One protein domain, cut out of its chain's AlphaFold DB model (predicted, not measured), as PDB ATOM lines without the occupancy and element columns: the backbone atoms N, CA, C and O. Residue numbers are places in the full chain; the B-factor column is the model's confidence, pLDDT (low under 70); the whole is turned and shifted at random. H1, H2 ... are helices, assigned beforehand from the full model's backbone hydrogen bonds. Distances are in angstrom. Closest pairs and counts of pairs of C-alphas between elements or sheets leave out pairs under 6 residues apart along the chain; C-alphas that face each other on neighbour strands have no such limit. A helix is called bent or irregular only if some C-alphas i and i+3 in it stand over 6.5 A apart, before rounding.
ATOM      1  N   ALA A 112     -34.534 -16.391  36.490       87.31
ATOM      2  CA  ALA A 112     -33.170 -16.681  36.932       87.31
ATOM      3  C   ALA A 112     -33.113 -17.900  37.870       87.31
ATOM      4  O   ALA A 112     -32.259 -18.771  37.697       87.31
ATOM      5  N   ALA A 113     -34.049 -18.004  38.818       84.50
ATOM      6  CA  ALA A 113     -34.153 -19.160  39.704       84.50
ATOM      7  C   ALA A 113     -34.459 -20.444  38.917       84.50
ATOM      8  O   ALA A 113     -33.750 -21.439  39.062       84.50
ATOM      9  N   VAL A 114     -35.445 -20.409  38.015       84.06
ATOM     10  CA  VAL A 114     -35.802 -21.553  37.160       84.06
ATOM     11  C   VAL A 114     -34.655 -21.929  36.224       84.06
ATOM     12  O   VAL A 114     -34.431 -23.113  36.007       84.06
ATOM     13  N   LYS A 115     -33.876 -20.970  35.716       83.25
ATOM     14  CA  LYS A 115     -32.675 -21.245  34.911       83.25
ATOM     15  C   LYS A 115     -31.588 -21.948  35.720       83.25
ATOM     16  O   LYS A 115     -31.004 -22.911  35.233       83.25
ATOM     17  N   ASN A 116     -31.333 -21.495  36.944       81.50
ATOM     18  CA  ASN A 116     -30.320 -22.091  37.815       81.50
ATOM     19  C   ASN A 116     -30.704 -23.510  38.254       81.50
ATOM     20  O   ASN A 116     -29.860 -24.401  38.255       81.50
ATOM     21  N   VAL A 117     -31.978 -23.730  38.595       78.69
ATOM     22  CA  VAL A 117     -32.471 -25.044  39.031       78.69
ATOM     23  C   VAL A 117     -32.699 -25.971  37.839       78.69
ATOM     24  O   VAL A 117     -32.220 -27.096  37.838       78.69
ATOM     25  N   GLY A 118     -33.408 -25.502  36.811       73.25
ATOM     26  CA  GLY A 118     -33.803 -26.265  35.626       73.25
ATOM     27  C   GLY A 118     -32.685 -26.495  34.608       73.25
ATOM     28  O   GLY A 118     -32.765 -27.453  33.845       73.25
ATOM     29  N   GLY A 119     -31.641 -25.660  34.603       68.69
ATOM     30  CA  GLY A 119     -30.461 -25.828  33.748       68.69
ATOM     31  C   GLY A 119     -29.433 -26.830  34.284       68.69
ATOM     32  O   GLY A 119     -28.530 -27.224  33.549       68.69
ATOM     33  N   ALA A 120     -29.556 -27.257  35.544       67.81
ATOM     34  CA  ALA A 120     -28.708 -28.295  36.118       67.81
ATOM     35  C   ALA A 120     -29.110 -29.690  35.605       67.81
ATOM     36  O   ALA A 120     -30.284 -29.957  35.333       67.81
ATOM     37  N   ALA A 121     -28.150 -30.617  35.523       55.19
ATOM     38  CA  ALA A 121     -28.433 -32.022  35.229       55.19
ATOM     39  C   ALA A 121     -29.358 -32.600  36.323       55.19
ATOM     40  O   ALA A 121     -28.947 -32.752  37.469       55.19
ATOM     41  N   GLY A 122     -30.628 -32.856  35.987       66.12
ATOM     42  CA  GLY A 122     -31.671 -33.290  36.934       66.12
ATOM     43  C   GLY A 122     -32.649 -32.193  37.391       66.12
ATOM     44  O   GLY A 122     -33.672 -32.497  38.005       66.12
ATOM     45  N   GLY A 123     -32.404 -30.939  37.015       76.19
ATOM     46  CA  GLY A 123     -33.302 -29.802  37.221       76.19
ATOM     47  C   GLY A 123     -34.757 -30.008  36.779       76.19
ATOM     48  O   GLY A 123     -35.663 -29.795  37.591       76.19
ATOM     49  N   PRO A 124     -35.026 -30.453  35.534       76.62
ATOM     50  CA  PRO A 124     -36.400 -30.595  35.052       76.62
ATOM     51  C   PRO A 124     -37.164 -31.704  35.792       76.62
ATOM     52  O   PRO A 124     -38.343 -31.536  36.109       76.62
ATOM     53  N   GLN A 125     -36.481 -32.793  36.166       79.06
ATOM     54  CA  GLN A 125     -37.051 -33.871  36.984       79.06
ATOM     55  C   GLN A 125     -37.443 -33.358  38.366       79.06
ATOM     56  O   GLN A 125     -38.512 -33.684  38.880       79.06
ATOM     57  N   CYS A 126     -36.616 -32.496  38.950       83.25
ATOM     58  CA  CYS A 126     -36.941 -31.958  40.251       83.25
ATOM     59  C   CYS A 126     -38.084 -30.934  40.220       83.25
ATOM     60  O   CYS A 126     -38.977 -30.985  41.066       83.25
ATOM     61  N   LEU A 127     -38.124 -30.055  39.217       80.25
ATOM     62  CA  LEU A 127     -39.261 -29.150  39.024       80.25
ATOM     63  C   LEU A 127     -40.570 -29.926  38.821       80.25
ATOM     64  O   LEU A 127     -41.601 -29.530  39.363       80.25
ATOM     65  N   CYS A 128     -40.526 -31.058  38.114       83.81
ATOM     66  CA  CYS A 128     -41.667 -31.957  37.975       83.81
ATOM     67  C   CYS A 128     -42.157 -32.497  39.331       83.81
ATOM     68  O   CYS A 128     -43.339 -32.364  39.670       83.81
ATOM     69  N   SER A 129     -41.249 -33.053  40.137       83.25
ATOM     70  CA  SER A 129     -41.563 -33.568  41.475       83.25
ATOM     71  C   SER A 129     -42.092 -32.475  42.403       83.25
ATOM     72  O   SER A 129     -43.061 -32.690  43.126       83.25
ATOM     73  N   LEU A 130     -41.512 -31.272  42.354       82.31
ATOM     74  CA  LEU A 130     -41.991 -30.128  43.128       82.31
ATOM     75  C   LEU A 130     -43.399 -29.712  42.717       82.31
ATOM     76  O   LEU A 130     -44.245 -29.531  43.585       82.31
ATOM     77  N   THR A 131     -43.670 -29.605  41.420       81.00
ATOM     78  CA  THR A 131     -44.975 -29.168  40.896       81.00
ATOM     79  C   THR A 131     -46.088 -30.172  41.209       81.00
ATOM     80  O   THR A 131     -47.239 -29.793  41.406       81.00
ATOM     81  N   THR A 132     -45.745 -31.457  41.302       80.75
ATOM     82  CA  THR A 132     -46.680 -32.540  41.650       80.75
ATOM     83  C   THR A 132     -46.746 -32.828  43.155       80.75
ATOM     84  O   THR A 132     -47.601 -33.591  43.610       80.75
ATOM     85  N   SER A 133     -45.885 -32.197  43.954       81.56
ATOM     86  CA  SER A 133     -45.814 -32.412  45.398       81.56
ATOM     87  C   SER A 133     -47.044 -31.873  46.143       81.56
ATOM     88  O   SER A 133     -47.779 -30.999  45.673       81.56
ATOM     89  N   ALA A 134     -47.251 -32.358  47.371       79.19
ATOM     90  CA  ALA A 134     -48.268 -31.809  48.269       79.19
ATOM     91  C   ALA A 134     -48.056 -30.310  48.555       79.19
ATOM     92  O   ALA A 134     -49.035 -29.586  48.715       79.19
ATOM     93  N   LEU A 135     -46.806 -29.834  48.548       78.81
ATOM     94  CA  LEU A 135     -46.475 -28.423  48.735       78.81
ATOM     95  C   LEU A 135     -47.013 -27.559  47.587       78.81
ATOM     96  O   LEU A 135     -47.625 -26.523  47.839       78.81
ATOM     97  N   ALA A 136     -46.831 -27.985  46.337       81.19
ATOM     98  CA  ALA A 136     -47.375 -27.272  45.182       81.19
ATOM     99  C   ALA A 136     -48.907 -27.226  45.220       81.19
ATOM    100  O   ALA A 136     -49.495 -26.156  45.038       81.19
ATOM    101  N   ARG A 137     -49.552 -28.348  45.563       79.69
ATOM    102  CA  ARG A 137     -51.013 -28.405  45.734       79.69
ATOM    103  C   ARG A 137     -51.503 -27.479  46.848       79.69
ATOM    104  O   ARG A 137     -52.442 -26.725  46.628       79.69
ATOM    105  N   ALA A 138     -50.841 -27.483  48.006       79.69
ATOM    106  CA  ALA A 138     -51.175 -26.602  49.128       79.69
ATOM    107  C   ALA A 138     -51.014 -25.116  48.774       79.69
ATOM    108  O   ALA A 138     -51.771 -24.275  49.249       79.69
ATOM    109  N   ASN A 139     -50.062 -24.792  47.899       79.88
ATOM    110  CA  ASN A 139     -49.869 -23.434  47.411       79.88
ATOM    111  C   ASN A 139     -50.789 -23.066  46.236       79.88
ATOM    112  O   ASN A 139     -50.734 -21.921  45.796       79.88
ATOM    113  N   GLY A 140     -51.628 -23.977  45.732       82.25
ATOM    114  CA  GLY A 140     -52.532 -23.729  44.603       82.25
ATOM    115  C   GLY A 140     -51.830 -23.653  43.243       82.25
ATOM    116  O   GLY A 140     -52.316 -22.972  42.346       82.25
ATOM    117  N   VAL A 141     -50.670 -24.293  43.095       84.38
ATOM    118  CA  VAL A 141     -49.927 -24.343  41.829       84.38
ATOM    119  C   VAL A 141     -50.692 -25.175  40.803       84.38
ATOM    120  O   VAL A 141     -51.088 -26.306  41.086       84.38
ATOM    121  N   ASN A 142     -50.857 -24.631  39.597       83.31
ATOM    122  CA  ASN A 142     -51.406 -25.367  38.468       83.31
ATOM    123  C   ASN A 142     -50.245 -25.999  37.675       83.31
ATOM    124  O   ASN A 142     -49.368 -25.260  37.215       83.31
ATOM    125  N   PRO A 143     -50.214 -27.333  37.497       79.00
ATOM    126  CA  PRO A 143     -49.135 -27.999  36.785       79.00
ATOM    127  C   PRO A 143     -48.966 -27.479  35.358       79.00
ATOM    128  O   PRO A 143     -47.839 -27.181  34.985       79.00
ATOM    129  N   ASP A 144     -50.040 -27.266  34.594       80.50
ATOM    130  CA  ASP A 144     -49.948 -26.769  33.213       80.50
ATOM    131  C   ASP A 144     -49.345 -25.356  33.146       80.50
ATOM    132  O   ASP A 144     -48.459 -25.084  32.331       80.50
ATOM    133  N   ALA A 145     -49.756 -24.461  34.052       82.56
ATOM    134  CA  ALA A 145     -49.201 -23.111  34.127       82.56
ATOM    135  C   ALA A 145     -47.727 -23.127  34.561       82.56
ATOM    136  O   ALA A 145     -46.914 -22.392  34.003       82.56
ATOM    137  N   ALA A 146     -47.363 -23.994  35.510       81.12
ATOM    138  CA  ALA A 146     -45.986 -24.179  35.954       81.12
ATOM    139  C   ALA A 146     -45.083 -24.758  34.849       81.12
ATOM    140  O   ALA A 146     -43.961 -24.281  34.668       81.12
ATOM    141  N   MET A 147     -45.580 -25.726  34.068       79.12
ATOM    142  CA  MET A 147     -44.869 -26.318  32.925       79.12
ATOM    143  C   MET A 147     -44.639 -25.306  31.793       79.12
ATOM    144  O   MET A 147     -43.679 -25.445  31.040       79.12
ATOM    145  N   ALA A 148     -45.485 -24.277  31.685       82.25
ATOM    146  CA  ALA A 148     -45.345 -23.201  30.706       82.25
ATOM    147  C   ALA A 148     -44.352 -22.098  31.134       82.25
ATOM    148  O   ALA A 148     -43.938 -21.296  30.294       82.25
ATOM    149  N   ILE A 149     -43.935 -22.036  32.408       84.50
ATOM    150  CA  ILE A 149     -42.996 -21.005  32.901       84.50
ATOM    151  C   ILE A 149     -41.660 -21.020  32.145       84.50
ATOM    152  O   ILE A 149     -41.247 -19.946  31.706       84.50
ATOM    153  N   PRO A 150     -40.975 -22.168  31.949       79.69
ATOM    154  CA  PRO A 150     -39.705 -22.197  31.225       79.69
ATOM    155  C   PRO A 150     -39.829 -21.620  29.811       79.69
ATOM    156  O   PRO A 150     -38.982 -20.829  29.403       79.69
ATOM    157  N   GLN A 151     -40.932 -21.922  29.115       81.56
ATOM    158  CA  GLN A 151     -41.234 -21.372  27.794       81.56
ATOM    159  C   GLN A 151     -41.462 -19.854  27.848       81.56
ATOM    160  O   GLN A 151     -40.911 -19.117  27.034       81.56
ATOM    161  N   LYS A 152     -42.229 -19.359  28.830       82.69
ATOM    162  CA  LYS A 152     -42.444 -17.914  29.037       82.69
ATOM    163  C   LYS A 152     -41.158 -17.168  29.410       82.69
ATOM    164  O   LYS A 152     -41.030 -15.993  29.085       82.69
ATOM    165  N   CYS A 153     -40.212 -17.849  30.051       83.19
ATOM    166  CA  CYS A 153     -38.884 -17.336  30.378       83.19
ATOM    167  C   CYS A 153     -37.855 -17.497  29.240       83.19
ATOM    168  O   CYS A 153     -36.708 -17.091  29.418       83.19
ATOM    169  N   GLY A 154     -38.221 -18.102  28.100       80.81
ATOM    170  CA  GLY A 154     -37.305 -18.333  26.974       80.81
ATOM    171  C   GLY A 154     -36.172 -19.318  27.283       80.81
ATOM    172  O   GLY A 154     -35.085 -19.212  26.719       80.81
ATOM    173  N   LEU A 155     -36.390 -20.245  28.220       78.56
ATOM    174  CA  LEU A 155     -35.404 -21.251  28.604       78.56
ATOM    175  C   LEU A 155     -35.540 -22.488  27.710       78.56
ATOM    176  O   LEU A 155     -36.641 -23.002  27.521       78.56
ATOM    177  N   ALA A 156     -34.412 -22.986  27.201       72.25
ATOM    178  CA  ALA A 156     -34.376 -24.212  26.414       72.25
ATOM    179  C   ALA A 156     -34.711 -25.416  27.306       72.25
ATOM    180  O   ALA A 156     -33.919 -25.814  28.162       72.25
ATOM    181  N   VAL A 157     -35.898 -25.987  27.108       69.44
ATOM    182  CA  VAL A 157     -36.305 -27.228  27.770       69.44
ATOM    183  C   VAL A 157     -35.763 -28.403  26.951       69.44
ATOM    184  O   VAL A 157     -35.919 -28.401  25.726       69.44
ATOM    185  N   PRO A 158     -35.127 -29.410  27.574       66.56
ATOM    186  CA  PRO A 158     -34.691 -30.598  26.851       66.56
ATOM    187  C   PRO A 158     -35.876 -31.256  26.133       66.56
ATOM    188  O   PRO A 158     -36.903 -31.569  26.742       66.56
ATOM    189  N   LYS A 159     -35.737 -31.451  24.817       66.12
ATOM    190  CA  LYS A 159     -36.775 -32.064  23.979       66.12
ATOM    191  C   LYS A 159     -37.028 -33.502  24.440       66.12
ATOM    192  O   LYS A 159     -36.086 -34.262  24.638       66.12
ATOM    193  N   GLY A 160     -38.301 -33.863  24.605       70.56
ATOM    194  CA  GLY A 160     -38.716 -35.192  25.072       70.56
ATOM    195  C   GLY A 160     -38.802 -35.346  26.594       70.56
ATOM    196  O   GLY A 160     -39.049 -36.449  27.073       70.56
ATOM    197  N   PHE A 161     -38.631 -34.268  27.365       77.31
ATOM    198  CA  PHE A 161     -38.846 -34.318  28.806       77.31
ATOM    199  C   PHE A 161     -40.340 -34.484  29.138       77.31
ATOM    200  O   PHE A 161     -41.179 -33.656  28.771       77.31
ATOM    201  N   THR A 162     -40.673 -35.563  29.850       79.44
ATOM    202  CA  THR A 162     -42.033 -35.861  30.309       79.44
ATOM    203  C   THR A 162     -42.111 -35.794  31.824       79.44
ATOM    204  O   THR A 162     -41.353 -36.470  32.519       79.44
ATOM    205  N   CYS A 163     -43.082 -35.045  32.334       80.06
ATOM    206  CA  CYS A 163     -43.411 -34.997  33.747       80.06
ATOM    207  C   CYS A 163     -44.726 -35.735  33.988       80.06
ATOM    208  O   CYS A 163     -45.757 -35.340  33.454       80.06
ATOM    209  N   ASN A 164     -44.705 -36.811  34.778       78.19
ATOM    210  CA  ASN A 164     -45.905 -37.591  35.106       78.19
ATOM    211  C   ASN A 164     -46.736 -37.992  33.859       78.19
ATOM    212  O   ASN A 164     -47.940 -37.748  33.787       78.19
ATOM    213  N   ASN A 165     -46.066 -38.544  32.835       77.06
ATOM    214  CA  ASN A 165     -46.631 -38.910  31.523       77.06
ATOM    215  C   ASN A 165     -47.236 -37.752  30.701       77.06
ATOM    216  O   ASN A 165     -47.868 -37.992  29.673       77.06
ATOM    217  N   LYS A 166     -47.029 -36.495  31.110       77.56
ATOM    218  CA  LYS A 166     -47.361 -35.304  30.323       77.56
ATOM    219  C   LYS A 166     -46.086 -34.729  29.691       77.56
ATOM    220  O   LYS A 166     -45.103 -34.515  30.409       77.56
ATOM    221  N   PRO A 167     -46.060 -34.487  28.370       74.44
ATOM    222  CA  PRO A 167     -44.941 -33.800  27.741       74.44
ATOM    223  C   PRO A 167     -44.907 -32.347  28.211       74.44
ATOM    224  O   PRO A 167     -45.939 -31.676  28.252       74.44
ATOM    225  N   VAL A 168     -43.720 -31.862  28.562       74.62
ATOM    226  CA  VAL A 168     -43.541 -30.449  28.902       74.62
ATOM    227  C   VAL A 168     -43.496 -29.653  27.602       74.62
ATOM    228  O   VAL A 168     -42.695 -30.005  26.731       74.62
TER     229      VAL A 168
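This is residues 112 to 168 of the 171 residues of the protein "AAI domain-containing protein" of Physcomitrium patens (UniProt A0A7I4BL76). Two helices of ten residues, H2 and H4, run opposite ways as the arms of a narrow V, with the short H3 at the turn between them and H1 at the open end. From the end of H4 a tail without named elements, residues 153 to 168, folds back along the side of the V away from H1 and ends in a small turn. The printed part has 57 residues with four named helices, in the order H1, H2, H3, H4, and no named strand; its class is all helix. It is compact and rounded, with a radius of gyration of the C-alphas of 10.7 A and spans of 28 by 25 by 20 A.

H1, residues 112 to 118, and H2, residues 123 to 132, touch only at the corner by their tight link, about perpendicular at 86 degrees; their closest C-alphas, of Gly 118 and Pro 124, are 5.1 A apart. H3, residues 134 to 138, is close to H2 but not clearly touching, the closest C-alphas being those of Leu 130 and Ala 136 at 6.4 A. H4, residues 143 to 152, only just touches H2, with 3 pairs of C-alphas within 8 A, and only at their ends; the closest C-alphas, of Thr 131 and Pro 143, are 6.0 A apart. These two run opposite ways at a shallow tilt of 33 degrees, only just short of steep. H1 and H3 are apart. Each O i to N i+4 pair is within hydrogen-bond range in H1, H2 and H3, and 4 of 6 in H4.

H1 begins with C-alpha 112 at (-33.170, -16.681, 36.932). H2 and H4 each measure 14.4 A from first to last C-alpha, and H4 ends with C-alpha 152 at (-42.444, -17.914, 29.037). H4 is only just irregular, with C-alphas 147 and 150 6.8 A apart.

The C-alphas farthest apart, of Ala 138 and Lys 159, are 29.5 A from each other. The printed part has no cut, and the links between the helices are tight. Residues 119 to 122 and 157 to 159 have pLDDT under 70.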